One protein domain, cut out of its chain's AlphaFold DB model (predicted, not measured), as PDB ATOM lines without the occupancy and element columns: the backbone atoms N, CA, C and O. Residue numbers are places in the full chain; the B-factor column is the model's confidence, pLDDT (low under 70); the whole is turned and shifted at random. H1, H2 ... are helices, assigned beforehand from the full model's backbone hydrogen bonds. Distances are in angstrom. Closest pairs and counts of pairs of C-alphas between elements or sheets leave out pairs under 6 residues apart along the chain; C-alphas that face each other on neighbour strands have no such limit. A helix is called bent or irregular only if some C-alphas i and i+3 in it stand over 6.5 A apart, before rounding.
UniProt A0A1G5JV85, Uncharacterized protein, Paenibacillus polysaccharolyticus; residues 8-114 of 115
ATOM      1  N   THR A   8       3.062 -17.653  -0.829       72.94
ATOM      2  CA  THR A   8       3.775 -17.192  -2.027       72.94
ATOM      3  C   THR A   8       4.822 -16.140  -1.678       72.94
ATOM      4  O   THR A   8       5.952 -16.250  -2.144       72.94
ATOM      5  N   GLN A   9       4.483 -15.176  -0.814       70.38
ATOM      6  CA  GLN A   9       5.409 -14.127  -0.373       70.38
ATOM      7  C   GLN A   9       6.598 -14.696   0.401       70.38
ATOM      8  O   GLN A   9       7.719 -14.237   0.205       70.38
ATOM      9  N   ILE A  10       6.383 -15.740   1.206       70.00
ATOM     10  CA  ILE A  10       7.470 -16.448   1.899       70.00
ATOM     11  C   ILE A  10       8.416 -17.081   0.880       70.00
ATOM     12  O   ILE A  10       9.622 -16.865   0.934       70.00
ATOM     13  N   LYS A  11       7.880 -17.824  -0.096       70.56
ATOM     14  CA  LYS A  11       8.699 -18.508  -1.110       70.56
ATOM     15  C   LYS A  11       9.509 -17.536  -1.968       70.56
ATOM     16  O   LYS A  11      10.637 -17.856  -2.331       70.56
ATOM     17  N   THR A  12       8.955 -16.368  -2.295       75.44
ATOM     18  CA  THR A  12       9.648 -15.356  -3.106       75.44
ATOM     19  C   THR A  12      10.596 -14.484  -2.288       75.44
ATOM     20  O   THR A  12      11.649 -14.106  -2.791       75.44
ATOM     21  N   GLY A  13      10.244 -14.169  -1.038       79.56
ATOM     22  CA  GLY A  13      11.025 -13.305  -0.149       79.56
ATOM     23  C   GLY A  13      12.145 -14.030   0.596       79.56
ATOM     24  O   GLY A  13      13.136 -13.405   0.962       79.56
ATOM     25  N   PHE A  14      12.043 -15.352   0.768       82.31
ATOM     26  CA  PHE A  14      13.035 -16.123   1.513       82.31
ATOM     27  C   PHE A  14      14.418 -16.076   0.874       82.31
ATOM     28  O   PHE A  14      15.395 -15.892   1.584       82.31
ATOM     29  N   ARG A  15      14.530 -16.237  -0.450       84.69
ATOM     30  CA  ARG A  15      15.846 -16.306  -1.101       84.69
ATOM     31  C   ARG A  15      16.636 -14.990  -0.980       84.69
ATOM     32  O   ARG A  15      17.773 -15.058  -0.523       84.69
ATOM     33  N   PRO A  16      16.067 -13.815  -1.308       87.44
ATOM     34  CA  PRO A  16      16.746 -12.541  -1.078       87.44
ATOM     35  C   PRO A  16      17.122 -12.323   0.390       87.44
ATOM     36  O   PRO A  16      18.242 -11.910   0.677       87.44
ATOM     37  N   LEU A  17      16.215 -12.645   1.317       88.50
ATOM     38  CA  LEU A  17      16.474 -12.519   2.749       88.50
ATOM     39  C   LEU A  17      17.617 -13.443   3.184       88.50
ATOM     40  O   LEU A  17      18.561 -12.992   3.819       88.50
ATOM     41  N   PHE A  18      17.591 -14.706   2.764       88.31
ATOM     42  CA  PHE A  18      18.651 -15.680   3.006       88.31
ATOM     43  C   PHE A  18      20.012 -15.164   2.534       88.31
ATOM     44  O   PHE A  18      20.968 -15.206   3.304       88.31
ATOM     45  N   ASP A  19      20.086 -14.627   1.313       88.62
ATOM     46  CA  ASP A  19      21.319 -14.085   0.736       88.62
ATOM     47  C   ASP A  19      21.889 -12.927   1.593       88.62
ATOM     48  O   ASP A  19      23.095 -12.858   1.853       88.62
ATOM     49  N   LYS A  20      21.028 -12.059   2.147       90.62
ATOM     50  CA  LYS A  20      21.447 -11.039   3.128       90.62
ATOM     51  C   LYS A  20      21.956 -11.655   4.431       90.62
ATOM     52  O   LYS A  20      22.931 -11.160   4.997       90.62
ATOM     53  N   MET A  21      21.326 -12.732   4.906       89.19
ATOM     54  CA  MET A  21      21.698 -13.367   6.172       89.19
ATOM     55  C   MET A  21      23.042 -14.089   6.116       89.19
ATOM     56  O   MET A  21      23.813 -14.025   7.074       89.19
ATOM     57  N   VAL A  22      23.344 -14.747   4.994       86.94
ATOM     58  CA  VAL A  22      24.623 -15.446   4.785       86.94
ATOM     59  C   VAL A  22      25.738 -14.526   4.278       86.94
ATOM     60  O   VAL A  22      26.868 -14.973   4.102       86.94
ATOM     61  N   GLY A  23      25.441 -13.240   4.064       82.69
ATOM     62  CA  GLY A  23      26.420 -12.230   3.668       82.69
ATOM     63  C   GLY A  23      26.784 -12.241   2.183       82.69
ATOM     64  O   GLY A  23      27.809 -11.676   1.815       82.69
ATOM     65  N   THR A  24      25.966 -12.852   1.321       81.62
ATOM     66  CA  THR A  24      26.123 -12.750  -0.143       81.62
ATOM     67  C   THR A  24      25.513 -11.462  -0.704       81.62
ATOM     68  O   THR A  24      25.747 -11.130  -1.865       81.62
ATOM     69  N   SER A  25      24.776 -10.712   0.123       82.00
ATOM     70  CA  SER A  25      24.295  -9.361  -0.159       82.00
ATOM     71  C   SER A  25      24.737  -8.377   0.931       82.00
ATOM     72  O   SER A  25      24.606  -8.649   2.127       82.00
ATOM     73  N   GLU A  26      25.235  -7.211   0.512       77.94
ATOM     74  CA  GLU A  26      25.623  -6.103   1.403       77.94
ATOM     75  C   GLU A  26      24.436  -5.215   1.799       77.94
ATOM     76  O   GLU A  26      24.572  -4.326   2.636       77.94
ATOM     77  N   THR A  27      23.257  -5.451   1.217       85.75
ATOM     78  CA  THR A  27      22.067  -4.664   1.556       85.75
ATOM     79  C   THR A  27      21.605  -4.956   2.992       85.75
ATOM     80  O   THR A  27      21.510  -6.133   3.364       85.75
ATOM     81  N   PRO A  28      21.296  -3.921   3.797       85.62
ATOM     82  CA  PRO A  28      20.733  -4.104   5.131       85.62
ATOM     83  C   PRO A  28      19.407  -4.872   5.094       85.62
ATOM     84  O   PRO A  28      18.657  -4.811   4.109       85.62
ATOM     85  N   VAL A  29      19.126  -5.592   6.178       87.44
ATOM     86  CA  VAL A  29      17.820  -6.203   6.430       87.44
ATOM     87  C   VAL A  29      16.851  -5.097   6.844       87.44
ATOM     88  O   VAL A  29      17.102  -4.396   7.828       87.44
ATOM     89  N   SER A  30      15.780  -4.918   6.071       87.00
ATOM     90  CA  SER A  30      14.731  -3.932   6.352       87.00
ATOM     91  C   SER A  30      13.777  -4.421   7.441       87.00
ATOM     92  O   SER A  30      13.704  -5.614   7.729       87.00
ATOM     93  N   ASP A  31      12.983  -3.520   8.017       84.50
ATOM     94  CA  ASP A  31      12.021  -3.899   9.058       84.50
ATOM     95  C   ASP A  31      10.917  -4.827   8.523       84.50
ATOM     96  O   ASP A  31      10.494  -5.756   9.206       84.50
ATOM     97  N   GLU A  32      10.513  -4.664   7.259       84.56
ATOM     98  CA  GLU A  32       9.599  -5.600   6.585       84.56
ATOM     99  C   GLU A  32      10.194  -7.011   6.482       84.56
ATOM    100  O   GLU A  32       9.489  -8.012   6.637       84.56
ATOM    101  N   GLU A  33      11.500  -7.101   6.239       87.88
ATOM    102  CA  GLU A  33      12.224  -8.367   6.188       87.88
ATOM    103  C   GLU A  33      12.437  -8.967   7.580       87.88
ATOM    104  O   GLU A  33      12.395 -10.189   7.717       87.88
ATOM    105  N   VAL A  34      12.602  -8.139   8.618       87.38
ATOM    106  CA  VAL A  34      12.599  -8.588  10.019       87.38
ATOM    107  C   VAL A  34      11.240  -9.184  10.384       87.38
ATOM    108  O   VAL A  34      11.186 -10.260  10.975       87.38
ATOM    109  N   GLU A  35      10.136  -8.558   9.985       86.19
ATOM    110  CA  GLU A  35       8.796  -9.104  10.218       86.19
ATOM    111  C   GLU A  35       8.559 -10.402   9.434       86.19
ATOM    112  O   GLU A  35       8.012 -11.367   9.974       86.19
ATOM    113  N   LEU A  36       9.043 -10.486   8.189       86.56
ATOM    114  CA  LEU A  36       9.037 -11.739   7.428       86.56
ATOM    115  C   LEU A  36       9.856 -12.826   8.142       86.56
ATOM    116  O   LEU A  36       9.447 -13.985   8.191       86.56
ATOM    117  N   LEU A  37      10.997 -12.467   8.724       87.56
ATOM    118  CA  LEU A  37      11.856 -13.379   9.468       87.56
ATOM    119  C   LEU A  37      11.198 -13.888  10.751       87.56
ATOM    120  O   LEU A  37      11.194 -15.096  10.989       87.56
ATOM    121  N   LYS A  38      10.591 -12.993  11.538       87.56
ATOM    122  CA  LYS A  38       9.788 -13.351  12.716       87.56
ATOM    123  C   LYS A  38       8.649 -14.284  12.331       87.56
ATOM    124  O   LYS A  38       8.449 -15.306  12.986       87.56
ATOM    125  N   PHE A  39       7.957 -13.990  11.230       85.56
ATOM    126  CA  PHE A  39       6.919 -14.867  10.701       85.56
ATOM    127  C   PHE A  39       7.477 -16.264  10.387       85.56
ATOM    128  O   PHE A  39       6.929 -17.263  10.851       85.56
ATOM    129  N   MET A  40       8.595 -16.359   9.661       84.75
ATOM    130  CA  MET A  40       9.206 -17.649   9.318       84.75
ATOM    131  C   MET A  40       9.642 -18.439  10.554       84.75
ATOM    132  O   MET A  40       9.398 -19.641  10.606       84.75
ATOM    133  N   LEU A  41      10.228 -17.771  11.552       85.94
ATOM    134  CA  LEU A  41      10.616 -18.370  12.833       85.94
ATOM    135  C   LEU A  41       9.409 -18.842  13.652       85.94
ATOM    136  O   LEU A  41       9.501 -19.852  14.344       85.94
ATOM    137  N   SER A  42       8.284 -18.131  13.564       84.12
ATOM    138  CA  SER A  42       7.035 -18.527  14.222       84.12
ATOM    139  C   SER A  42       6.348 -19.717  13.552       84.12
ATOM    140  O   SER A  42       5.568 -20.420  14.193       84.12
ATOM    141  N   SER A  43       6.644 -19.938  12.268       80.81
ATOM    142  CA  SER A  43       6.025 -20.971  11.445       80.81
ATOM    143  C   SER A  43       6.792 -22.294  11.477       80.81
ATOM    144  O   SER A  43       8.022 -22.320  11.527       80.81
ATOM    145  N   ASP A  44       6.070 -23.393  11.278       76.25
ATOM    146  CA  ASP A  44       6.655 -24.729  11.101       76.25
ATOM    147  C   ASP A  44       7.156 -24.979   9.664       76.25
ATOM    148  O   ASP A  44       7.337 -26.116   9.254       76.25
ATOM    149  N   ILE A  45       7.321 -23.932   8.845       73.00
ATOM    150  CA  ILE A  45       7.621 -24.093   7.411       73.00
ATOM    151  C   ILE A  45       9.121 -24.272   7.162       73.00
ATOM    152  O   ILE A  45       9.504 -25.044   6.286       73.00
ATOM    153  N   ILE A  46       9.960 -23.499   7.861       76.19
ATOM    154  CA  ILE A  46      11.413 -23.445   7.608       76.19
ATOM    155  C   ILE A  46      12.222 -24.019   8.770       76.19
ATOM    156  O   ILE A  46      13.292 -24.575   8.541       76.19
ATOM    157  N   PHE A  47      11.726 -23.887  10.000       80.81
ATOM    158  CA  PHE A  47      12.476 -24.245  11.204       80.81
ATOM    159  C   PHE A  47      11.789 -25.315  12.056       80.81
ATOM    160  O   PHE A  47      12.204 -25.500  13.195       80.81
ATOM    161  N   ASP A  48      10.740 -25.979  11.558       78.75
ATOM    162  CA  ASP A  48      10.014 -27.046  12.269       78.75
ATOM    163  C   ASP A  48       9.705 -26.704  13.744       78.75
ATOM    164  O   ASP A  48       9.951 -27.486  14.663       78.75
ATOM    165  N   GLY A  49       9.251 -25.470  13.991       78.12
ATOM    166  CA  GLY A  49       8.899 -24.961  15.323       78.12
ATOM    167  C   GLY A  49      10.080 -24.522  16.203       78.12
ATOM    168  O   GLY A  49       9.887 -23.778  17.164       78.12
ATOM    169  N   ILE A  50      11.324 -24.878  15.863       81.75
ATOM    170  CA  ILE A  50      12.544 -24.506  16.615       81.75
ATOM    171  C   ILE A  50      12.793 -22.997  16.574       81.75
ATOM    172  O   ILE A  50      13.382 -22.440  17.500       81.75
ATOM    173  N   GLY A  51      12.327 -22.323  15.522       83.38
ATOM    174  CA  GLY A  51      12.473 -20.878  15.356       83.38
ATOM    175  C   GLY A  51      11.791 -20.056  16.457       83.38
ATOM    176  O   GLY A  51      12.269 -18.970  16.787       83.38
ATOM    177  N   GLN A  52      10.732 -20.583  17.082       87.00
ATOM    178  CA  GLN A  52       9.903 -19.837  18.034       87.00
ATOM    179  C   GLN A  52      10.678 -19.363  19.268       87.00
ATOM    180  O   GLN A  52      10.446 -18.258  19.755       87.00
ATOM    181  N   GLN A  53      11.651 -20.149  19.738       87.25
ATOM    182  CA  GLN A  53      12.465 -19.794  20.909       87.25
ATOM    183  C   GLN A  53      13.367 -18.568  20.673       87.25
ATOM    184  O   GLN A  53      13.854 -17.967  21.628       87.25
ATOM    185  N   TYR A  54      13.586 -18.190  19.411       87.06
ATOM    186  CA  TYR A  54      14.451 -17.078  19.019       87.06
ATOM    187  C   TYR A  54      13.689 -15.779  18.743       87.06
ATOM    188  O   TYR A  54      14.317 -14.732  18.596       87.06
ATOM    189  N   ILE A  55      12.352 -15.806  18.720       85.50
ATOM    190  CA  ILE A  55      11.528 -14.609  18.479       85.50
ATOM    191  C   ILE A  55      11.791 -13.545  19.548       85.50
ATOM    192  O   ILE A  55      12.014 -12.384  19.216       85.50
ATOM    193  N   GLY A  56      11.890 -13.946  20.820       82.62
ATOM    194  CA  GLY A  56      12.194 -13.015  21.910       82.62
ATOM    195  C   GLY A  56      13.562 -12.335  21.777       82.62
ATOM    196  O   GLY A  56      13.737 -11.225  22.269       82.62
ATOM    197  N   MET A  57      14.520 -12.954  21.075       83.38
ATOM    198  CA  MET A  57      15.801 -12.305  20.776       83.38
ATOM    199  C   MET A  57      15.637 -11.200  19.734       83.38
ATOM    200  O   MET A  57      16.310 -10.186  19.849       83.38
ATOM    201  N   PHE A  58      14.733 -11.366  18.762       79.31
ATOM    202  CA  PHE A  58      14.398 -10.320  17.794       79.31
ATOM    203  C   PHE A  58      13.628  -9.164  18.423       79.31
ATOM    204  O   PHE A  58      13.887  -8.019  18.078       79.31
ATOM    205  N   ASP A  59      12.712  -9.438  19.348       81.31
ATOM    206  CA  ASP A  59      11.971  -8.378  20.044       81.31
ATOM    207  C   ASP A  59      12.860  -7.579  21.014       81.31
ATOM    208  O   ASP A  59      12.557  -6.436  21.341       81.31
ATOM    209  N   ALA A  60      13.980  -8.166  21.451       80.69
ATOM    210  CA  ALA A  60      15.002  -7.486  22.244       80.69
ATOM    211  C   ALA A  60      15.957  -6.619  21.401       80.69
ATOM    212  O   ALA A  60      16.699  -5.814  21.970       80.69
ATOM    213  N   LEU A  61      15.945  -6.757  20.067       74.44
ATOM    214  CA  LEU A  61      16.610  -5.825  19.158       74.44
ATOM    215  C   LEU A  61      15.771  -4.546  19.135       74.44
ATOM    216  O   LEU A  61      14.886  -4.389  18.299       74.44
ATOM    217  N   GLY A  62      15.984  -3.677  20.121       62.97
ATOM    218  CA  GLY A  62      15.282  -2.400  20.201       62.97
ATOM    219  C   GLY A  62      15.451  -1.572  18.925       62.97
ATOM    220  O   GLY A  62      16.433  -1.720  18.192       62.97
ATOM    221  N   ASP A  63      14.499  -0.677  18.676       60.47
ATOM    222  CA  ASP A  63      14.612   0.283  17.585       60.47
ATOM    223  C   ASP A  63      15.805   1.218  17.836       60.47
ATOM    224  O   ASP A  63      15.917   1.852  18.888       60.47
ATOM    225  N   VAL A  64      16.680   1.351  16.836       58.19
ATOM    226  CA  VAL A  64      17.869   2.234  16.855       58.19
ATOM    227  C   VAL A  64      17.472   3.721  16.987       58.19
ATOM    228  O   VAL A  64      18.302   4.597  17.200       58.19
ATOM    229  N   THR A  65      16.181   4.043  16.910       51.03
ATOM    230  CA  THR A  65      15.651   5.396  16.704       51.03
ATOM    231  C   THR A  65      15.384   6.228  17.961       51.03
ATOM    232  O   THR A  65      14.762   7.281  17.848       51.03
ATOM    233  N   SER A  66      15.848   5.852  19.158       47.53
ATOM    234  CA  SER A  66      15.545   6.655  20.363       47.53
ATOM    235  C   SER A  66      16.714   6.869  21.322       47.53
ATOM    236  O   SER A  66      16.608   6.664  22.529       47.53
ATOM    237  N   LEU A  67      17.829   7.392  20.810       49.44
ATOM    238  CA  LEU A  67      18.730   8.151  21.673       49.44
ATOM    239  C   LEU A  67      18.094   9.518  21.964       49.44
ATOM    240  O   LEU A  67      17.987  10.370  21.088       49.44
ATOM    241  N   ASN A  68      17.651   9.723  23.208       48.94
ATOM    242  CA  ASN A  68      17.357  11.052  23.747       48.94
ATOM    243  C   ASN A  68      18.667  11.854  23.759       48.94
ATOM    244  O   ASN A  68      19.494  11.695  24.658       48.94
ATOM    245  N   ILE A  69      18.873  12.667  22.725       54.00
ATOM    246  CA  ILE A  69      20.071  13.487  22.561       54.00
ATOM    247  C   ILE A  69      20.008  14.643  23.566       54.00
ATOM    248  O   ILE A  69      19.116  15.488  23.507       54.00
ATOM    249  N   SER A  70      20.963  14.670  24.497       54.06
ATOM    250  CA  SER A  70      21.274  15.847  25.311       54.06
ATOM    251  C   SER A  70      22.126  16.804  24.466       54.06
ATOM    252  O   SER A  70      23.048  16.359  23.787       54.06
ATOM    253  N   GLU A  71      21.804  18.098  24.493       54.72
ATOM    254  CA  GLU A  71      22.124  19.144  23.494       54.72
ATOM    255  C   GLU A  71      23.619  19.510  23.247       54.72
ATOM    256  O   GLU A  71      23.896  20.588  22.732       54.72
ATOM    257  N   GLU A  72      24.604  18.653  23.542       59.97
ATOM    258  CA  GLU A  72      26.044  18.984  23.394       59.97
ATOM    259  C   GLU A  72      26.853  18.088  22.431       59.97
ATOM    260  O   GLU A  72      28.068  18.254  22.314       59.97
ATOM    261  N   VAL A  73      26.228  17.156  21.707       65.38
ATOM    262  CA  VAL A  73      26.949  16.215  20.820       65.38
ATOM    263  C   VAL A  73      26.980  16.722  19.369       65.38
ATOM    264  O   VAL A  73      25.963  17.192  18.860       65.38
ATOM    265  N   SER A  74      28.136  16.637  18.688       74.56
ATOM    266  CA  SER A  74      28.256  17.029  17.269       74.56
ATOM    267  C   SER A  74      27.432  16.096  16.376       74.56
ATOM    268  O   SER A  74      27.357  14.890  16.619       74.56
ATOM    269  N   GLN A  75      26.847  16.644  15.308       72.94
ATOM    270  CA  GLN A  75      26.052  15.867  14.355       72.94
ATOM    271  C   GLN A  75      26.859  14.716  13.729       72.94
ATOM    272  O   GLN A  75      26.322  13.627  13.564       72.94
ATOM    273  N   GLU A  76      28.159  14.901  13.461       76.81
ATOM    274  CA  GLU A  76      28.992  13.825  12.904       76.81
ATOM    275  C   GLU A  76      29.206  12.664  13.884       76.81
ATOM    276  O   GLU A  76      29.320  11.515  13.460       76.81
ATOM    277  N   GLN A  77      29.268  12.943  15.189       74.50
ATOM    278  CA  GLN A  77      29.381  11.902  16.215       74.50
ATOM    279  C   GLN A  77      28.077  11.108  16.335       74.50
ATOM    280  O   GLN A  77      28.116   9.886  16.445       74.50
ATOM    281  N   ILE A  78      26.935  11.795  16.239       79.19
ATOM    282  CA  ILE A  78      25.610  11.163  16.214       79.19
ATOM    283  C   ILE A  78      25.488  10.244  14.994       79.19
ATOM    284  O   ILE A  78      25.084   9.092  15.131       79.19
ATOM    285  N   ASP A  79      25.890  10.717  13.814       78.62
ATOM    286  CA  ASP A  79      25.798   9.941  12.576       78.62
ATOM    287  C   ASP A  79      26.698   8.686  12.613       78.62
ATOM    288  O   ASP A  79      26.278   7.607  12.191       78.62
ATOM    289  N   GLN A  80      27.913   8.792  13.170       81.88
ATOM    290  CA  GLN A  80      28.822   7.648  13.345       81.88
ATOM    291  C   GLN A  80      28.293   6.618  14.349       81.88
ATOM    292  O   GLN A  80      28.398   5.411  14.109       81.88
ATOM    293  N   ASP A  81      27.722   7.079  15.463       83.44
ATOM    294  CA  ASP A  81      27.139   6.194  16.469       83.44
ATOM    295  C   ASP A  81      25.905   5.466  15.920       83.44
ATOM    296  O   ASP A  81      25.769   4.259  16.133       83.44
ATOM    297  N   LEU A  82      25.060   6.148  15.141       82.50
ATOM    298  CA  LEU A  82      23.921   5.529  14.455       82.50
ATOM    299  C   LEU A  82      24.369   4.474  13.434       82.50
ATOM    300  O   LEU A  82      23.814   3.375  13.404       82.50
ATOM    301  N   GLU A  83      25.397   4.757  12.628       83.56
ATOM    302  CA  GLU A  83      25.935   3.785  11.665       83.56
ATOM    303  C   GLU A  83      26.494   2.541  12.370       83.56
ATOM    304  O   GLU A  83      26.287   1.404  11.931       83.56
ATOM    305  N   ARG A  84      27.197   2.742  13.490       85.62
ATOM    306  CA  ARG A  84      27.720   1.647  14.305       85.62
ATOM    307  C   ARG A  84      26.594   0.811  14.911       85.62
ATOM    308  O   ARG A  84      26.660  -0.415  14.831       85.62
ATOM    309  N   GLN A  85      25.578   1.448  15.487       84.19
ATOM    310  CA  GLN A  85      24.424   0.755  16.063       84.19
ATOM    311  C   GLN A  85      23.667  -0.049  15.008       84.19
ATOM    312  O   GLN A  85      23.311  -1.200  15.253       84.19
ATOM    313  N   GLU A  86      23.492   0.504  13.806       84.69
ATOM    314  CA  GLU A  86      22.848  -0.220  12.714       84.69
ATOM    315  C   GLU A  86      23.684  -1.428  12.270       84.69
ATOM    316  O   GLU A  86      23.147  -2.519  12.092       84.69
ATOM    317  N   LYS A  87      25.014  -1.299  12.173       86.50
ATOM    318  CA  LYS A  87      25.903  -2.442  11.898       86.50
ATOM    319  C   LYS A  87      25.801  -3.532  12.966       86.50
ATOM    320  O   LYS A  87      25.741  -4.716  12.625       86.50
ATOM    321  N   GLU A  88      25.769  -3.151  14.241       87.12
ATOM    322  CA  GLU A  88      25.599  -4.085  15.358       87.12
ATOM    323  C   GLU A  88      24.231  -4.787  15.283       87.12
ATOM    324  O   GLU A  88      24.177  -6.018  15.368       87.12
ATOM    325  N   ARG A  89      23.149  -4.048  14.997       87.88
ATOM    326  CA  ARG A  89      21.804  -4.610  14.784       87.88
ATOM    327  C   ARG A  89      21.794  -5.624  13.642       87.88
ATOM    328  O   ARG A  89      21.326  -6.748  13.817       87.88
ATOM    329  N   GLN A  90      22.366  -5.276  12.489       89.56
ATOM    330  CA  GLN A  90      22.457  -6.174  11.334       89.56
ATOM    331  C   GLN A  90      23.228  -7.459  11.667       89.56
ATOM    332  O   GLN A  90      22.819  -8.558  11.287       89.56
ATOM    333  N   MET A  91      24.321  -7.354  12.429       90.12
ATOM    334  CA  MET A  91      25.082  -8.517  12.886       90.12
ATOM    335  C   MET A  91      24.268  -9.407  13.835       90.12
ATOM    336  O   MET A  91      24.318 -10.636  13.717       90.12
ATOM    337  N   GLN A  92      23.501  -8.818  14.751       90.81
ATOM    338  CA  GLN A  92      22.644  -9.563  15.675       90.81
ATOM    339  C   GLN A  92      21.522 -10.297  14.930       90.81
ATOM    340  O   GLN A  92      21.351 -11.500  15.125       90.81
ATOM    341  N   ILE A  93      20.836  -9.617  14.006       91.00
ATOM    342  CA  ILE A  93      19.799 -10.192  13.131       91.00
ATOM    343  C   ILE A  93      20.332 -11.438  12.407       91.00
ATOM    344  O   ILE A  93      19.739 -12.520  12.489       91.00
ATOM    345  N   ARG A  94      21.495 -11.313  11.751       91.31
ATOM    346  CA  ARG A  94      22.167 -12.424  11.052       91.31
ATOM    347  C   ARG A  94      22.498 -13.572  11.997       91.31
ATOM    348  O   ARG A  94      22.253 -14.733  11.678       91.31
ATOM    349  N   THR A  95      23.028 -13.245  13.172       91.25
ATOM    350  CA  THR A  95      23.431 -14.228  14.181       91.25
ATOM    351  C   THR A  95      22.246 -15.068  14.646       91.25
ATOM    352  O   THR A  95      22.334 -16.296  14.638       91.25
ATOM    353  N   ILE A  96      21.124 -14.434  14.996       90.50
ATOM    354  CA  ILE A  96      19.934 -15.145  15.480       90.50
ATOM    355  C   ILE A  96      19.413 -16.104  14.403       90.50
ATOM    356  O   ILE A  96      19.134 -17.268  14.691       90.50
ATOM    357  N   PHE A  97      19.345 -15.656  13.149       90.50
ATOM    358  CA  PHE A  97      18.928 -16.513  12.040       90.50
ATOM    359  C   PHE A  97      19.843 -17.716  11.830       90.50
ATOM    360  O   PHE A  97      19.358 -18.838  11.690       90.50
ATOM    361  N   LEU A  98      21.160 -17.507  11.818       90.88
ATOM    362  CA  LEU A  98      22.117 -18.593  11.612       90.88
ATOM    363  C   LEU A  98      22.073 -19.609  12.758       90.88
ATOM    364  O   LEU A  98      22.206 -20.806  12.510       90.88
ATOM    365  N   ILE A  99      21.831 -19.159  13.993       91.50
ATOM    366  CA  ILE A  99      21.600 -20.052  15.136       91.50
ATOM    367  C   ILE A  99      20.322 -20.869  14.924       91.50
ATOM    368  O   ILE A  99      20.376 -22.094  15.023       91.50
ATOM    369  N   ALA A 100      19.201 -20.227  14.583       89.69
ATOM    370  CA  ALA A 100      17.936 -20.923  14.338       89.69
ATOM    371  C   ALA A 100      18.062 -21.965  13.214       89.69
ATOM    372  O   ALA A 100      17.589 -23.095  13.347       89.69
ATOM    373  N   MET A 101      18.767 -21.618  12.135       89.44
ATOM    374  CA  MET A 101      19.038 -22.521  11.018       89.44
ATOM    375  C   MET A 101      19.921 -23.697  11.437       89.44
ATOM    376  O   MET A 101      19.595 -24.846  11.142       89.44
ATOM    377  N   LYS A 102      21.015 -23.430  12.159       91.31
ATOM    378  CA  LYS A 102      21.906 -24.467  12.688       91.31
ATOM    379  C   LYS A 102      21.144 -25.452  13.571       91.31
ATOM    380  O   LYS A 102      21.306 -26.656  13.398       91.31
ATOM    381  N   GLU A 103      20.345 -24.966  14.518       90.69
ATOM    382  CA  GLU A 103      19.601 -25.835  15.434       90.69
ATOM    383  C   GLU A 103      18.523 -26.642  14.706       90.69
ATOM    384  O   GLU A 103      18.383 -27.833  14.973       90.69
ATOM    385  N   SER A 104      17.835 -26.043  13.727       88.19
ATOM    386  CA  SER A 104      16.903 -26.772  12.862       88.19
ATOM    387  C   SER A 104      17.600 -27.913  12.114       88.19
ATOM    388  O   SER A 104      17.168 -29.060  12.206       88.19
ATOM    389  N   MET A 105      18.747 -27.649  11.483       88.50
ATOM    390  CA  MET A 105      19.530 -28.688  10.806       88.50
ATOM    391  C   MET A 105      20.032 -29.767  11.772       88.50
ATOM    392  O   MET A 105      20.017 -30.950  11.437       88.50
ATOM    393  N   LEU A 106      20.490 -29.383  12.967       89.88
ATOM    394  CA  LEU A 106      20.947 -30.335  13.977       89.88
ATOM    395  C   LEU A 106      19.811 -31.234  14.456       89.88
ATOM    396  O   LEU A 106      20.031 -32.434  14.599       89.88
ATOM    397  N   GLN A 107      18.617 -30.691  14.682       87.00
ATOM    398  CA  GLN A 107      17.456 -31.502  15.028       87.00
ATOM    399  C   GLN A 107      17.132 -32.496  13.911       87.00
ATOM    400  O   GLN A 107      16.940 -33.680  14.186       87.00
ATOM    401  N   ASP A 108      17.156 -32.040  12.660       85.88
ATOM    402  CA  ASP A 108      16.931 -32.887  11.491       85.88
ATOM    403  C   ASP A 108      17.935 -34.044  11.423       85.88
ATOM    404  O   ASP A 108      17.572 -35.198  11.178       85.88
ATOM    405  N   LEU A 109      19.209 -33.758  11.704       88.44
ATOM    406  CA  LEU A 109      20.257 -34.771  11.785       88.44
ATOM    407  C   LEU A 109      20.019 -35.753  12.939       88.44
ATOM    408  O   LEU A 109      20.144 -36.958  12.727       88.44
ATOM    409  N   LYS A 110      19.637 -35.279  14.130       88.31
ATOM    410  CA  LYS A 110      19.315 -36.151  15.274       88.31
ATOM    411  C   LYS A 110      18.157 -37.091  14.956       88.31
ATOM    412  O   LYS A 110      18.257 -38.287  15.205       88.31
ATOM    413  N   VAL A 111      17.089 -36.579  14.343       86.50
ATOM    414  CA  VAL A 111      15.919 -37.383  13.957       86.50
ATOM    415  C   VAL A 111      16.291 -38.431  12.906       86.50
ATOM    416  O   VAL A 111      15.895 -39.588  13.028       86.50
ATOM    417  N   ARG A 112      17.066 -38.053  11.881       87.88
ATOM    418  CA  ARG A 112      17.437 -38.966  10.785       87.88
ATOM    419  C   ARG A 112      18.463 -40.018  11.187       87.88
ATOM    420  O   ARG A 112      18.400 -41.136  10.682       87.88
ATOM    421  N   TYR A 113      19.419 -39.660  12.040       90.94
ATOM    422  CA  TYR A 113      20.572 -40.506  12.357       90.94
ATOM    423  C   TYR A 113      20.562 -41.063  13.789       90.94
ATOM    424  O   TYR A 113      21.438 -41.858  14.120       90.94
ATOM    425  N   GLY A 114      19.578 -40.700  14.618       76.25
ATOM    426  CA  GLY A 114      19.419 -41.215  15.982       76.25
ATOM    427  C   GLY A 114      20.540 -40.811  16.943       76.25
ATOM    428  O   GLY A 114      20.861 -41.588  17.842       76.25
TER     429      GLY A 114
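AT A GLANCE: This is residues 8 to 114 of the 115 residues of an uncharacterized protein of Paenibacillus polysaccharolyticus (UniProt A0A1G5JV85). One long helix, H4, makes the long axis of the model, and three short helices gather along one part of it: H2 and H3 form a hairpin whose second helix packs along H4, while H1 runs crosswise to them, packing on H2 and reaching H4 with its last residue, Met 21. A long link, residues 60 to 74, leads from H3 to the start of H4; residues 70 to 77 stick out at one end and 109 to 114 at the other. The printed part has 107 residues with four named helices, in the order H1, H2, H3, H4, and no named strand; the class is all helix. It is loose, with a radius of gyration of the C-alphas of 16.7 A, and spans 60 by 25 by 20 A.

HOW THE PARTS SIT: Start at H1, residues 8 to 21, and look for its touch with H2, residues 31 to 42: their closest C-alphas are those of Leu 17 and Glu 33, 6.9 A apart, and their lines are about perpendicular at 73 degrees. Next compare H2 with H3, residues 50 to 59: this helical hairpin touches through residues 38 to 42 alone of H2, closest at the C-alphas of Leu 41 and Gly 51, 4.0 A apart, at a shallow tilt of 34 degrees, only just short of steep, opposite ways. H3 also forms a helical hairpin with H4, residues 75 to 113: they touch at a shallow tilt of 12 degrees, opposite ways, with residues 93 to 104 alone of H4, and the closest C-alphas, of Gly 51 and Ala 100, are 5.6 A apart. H1 touches H4 with Met 21 alone, its C-alpha 5.0 A from that of Arg 94, at a steep tilt of 67 degrees, only just short of about perpendicular. The helix packing is part aligned, part crossed: 2 of these 4 touching pairs are at a shallow tilt. H2 and H4 are close but not clearly touching, and H1 and H3 are apart. Every O i to N i+4 pair is within hydrogen-bond range in H2 and H4, but 8 of 10 in H1 and 2 of 6 in H3, where 4 of 7 O i to N i+3 pairs are within range.

IN THESE COORDINATES: Find C-alpha 8 at (3.775, -17.192, -2.027); from there H1 runs 20.1 A to C-alpha 21. H2 covers 16.3 A and H3 16.5 A. H1 and H3 are only just irregular: C-alphas 12 and 15 are 6.6 A apart, and C-alphas 53 and 56 are 6.9 A apart. Go on to C-alpha 75 at (26.052, 15.867, 14.355), from which H4 runs 56.7 A to C-alpha 113 at (20.572, -40.506, 12.357).

THE WHOLE: The C-alphas farthest apart, of Glu 72 and Gly 114, are 61.0 A apart. The printed part has no cut, and its one long link is H3 to H4. Look at residues 62 to 73 for pLDDT under 70.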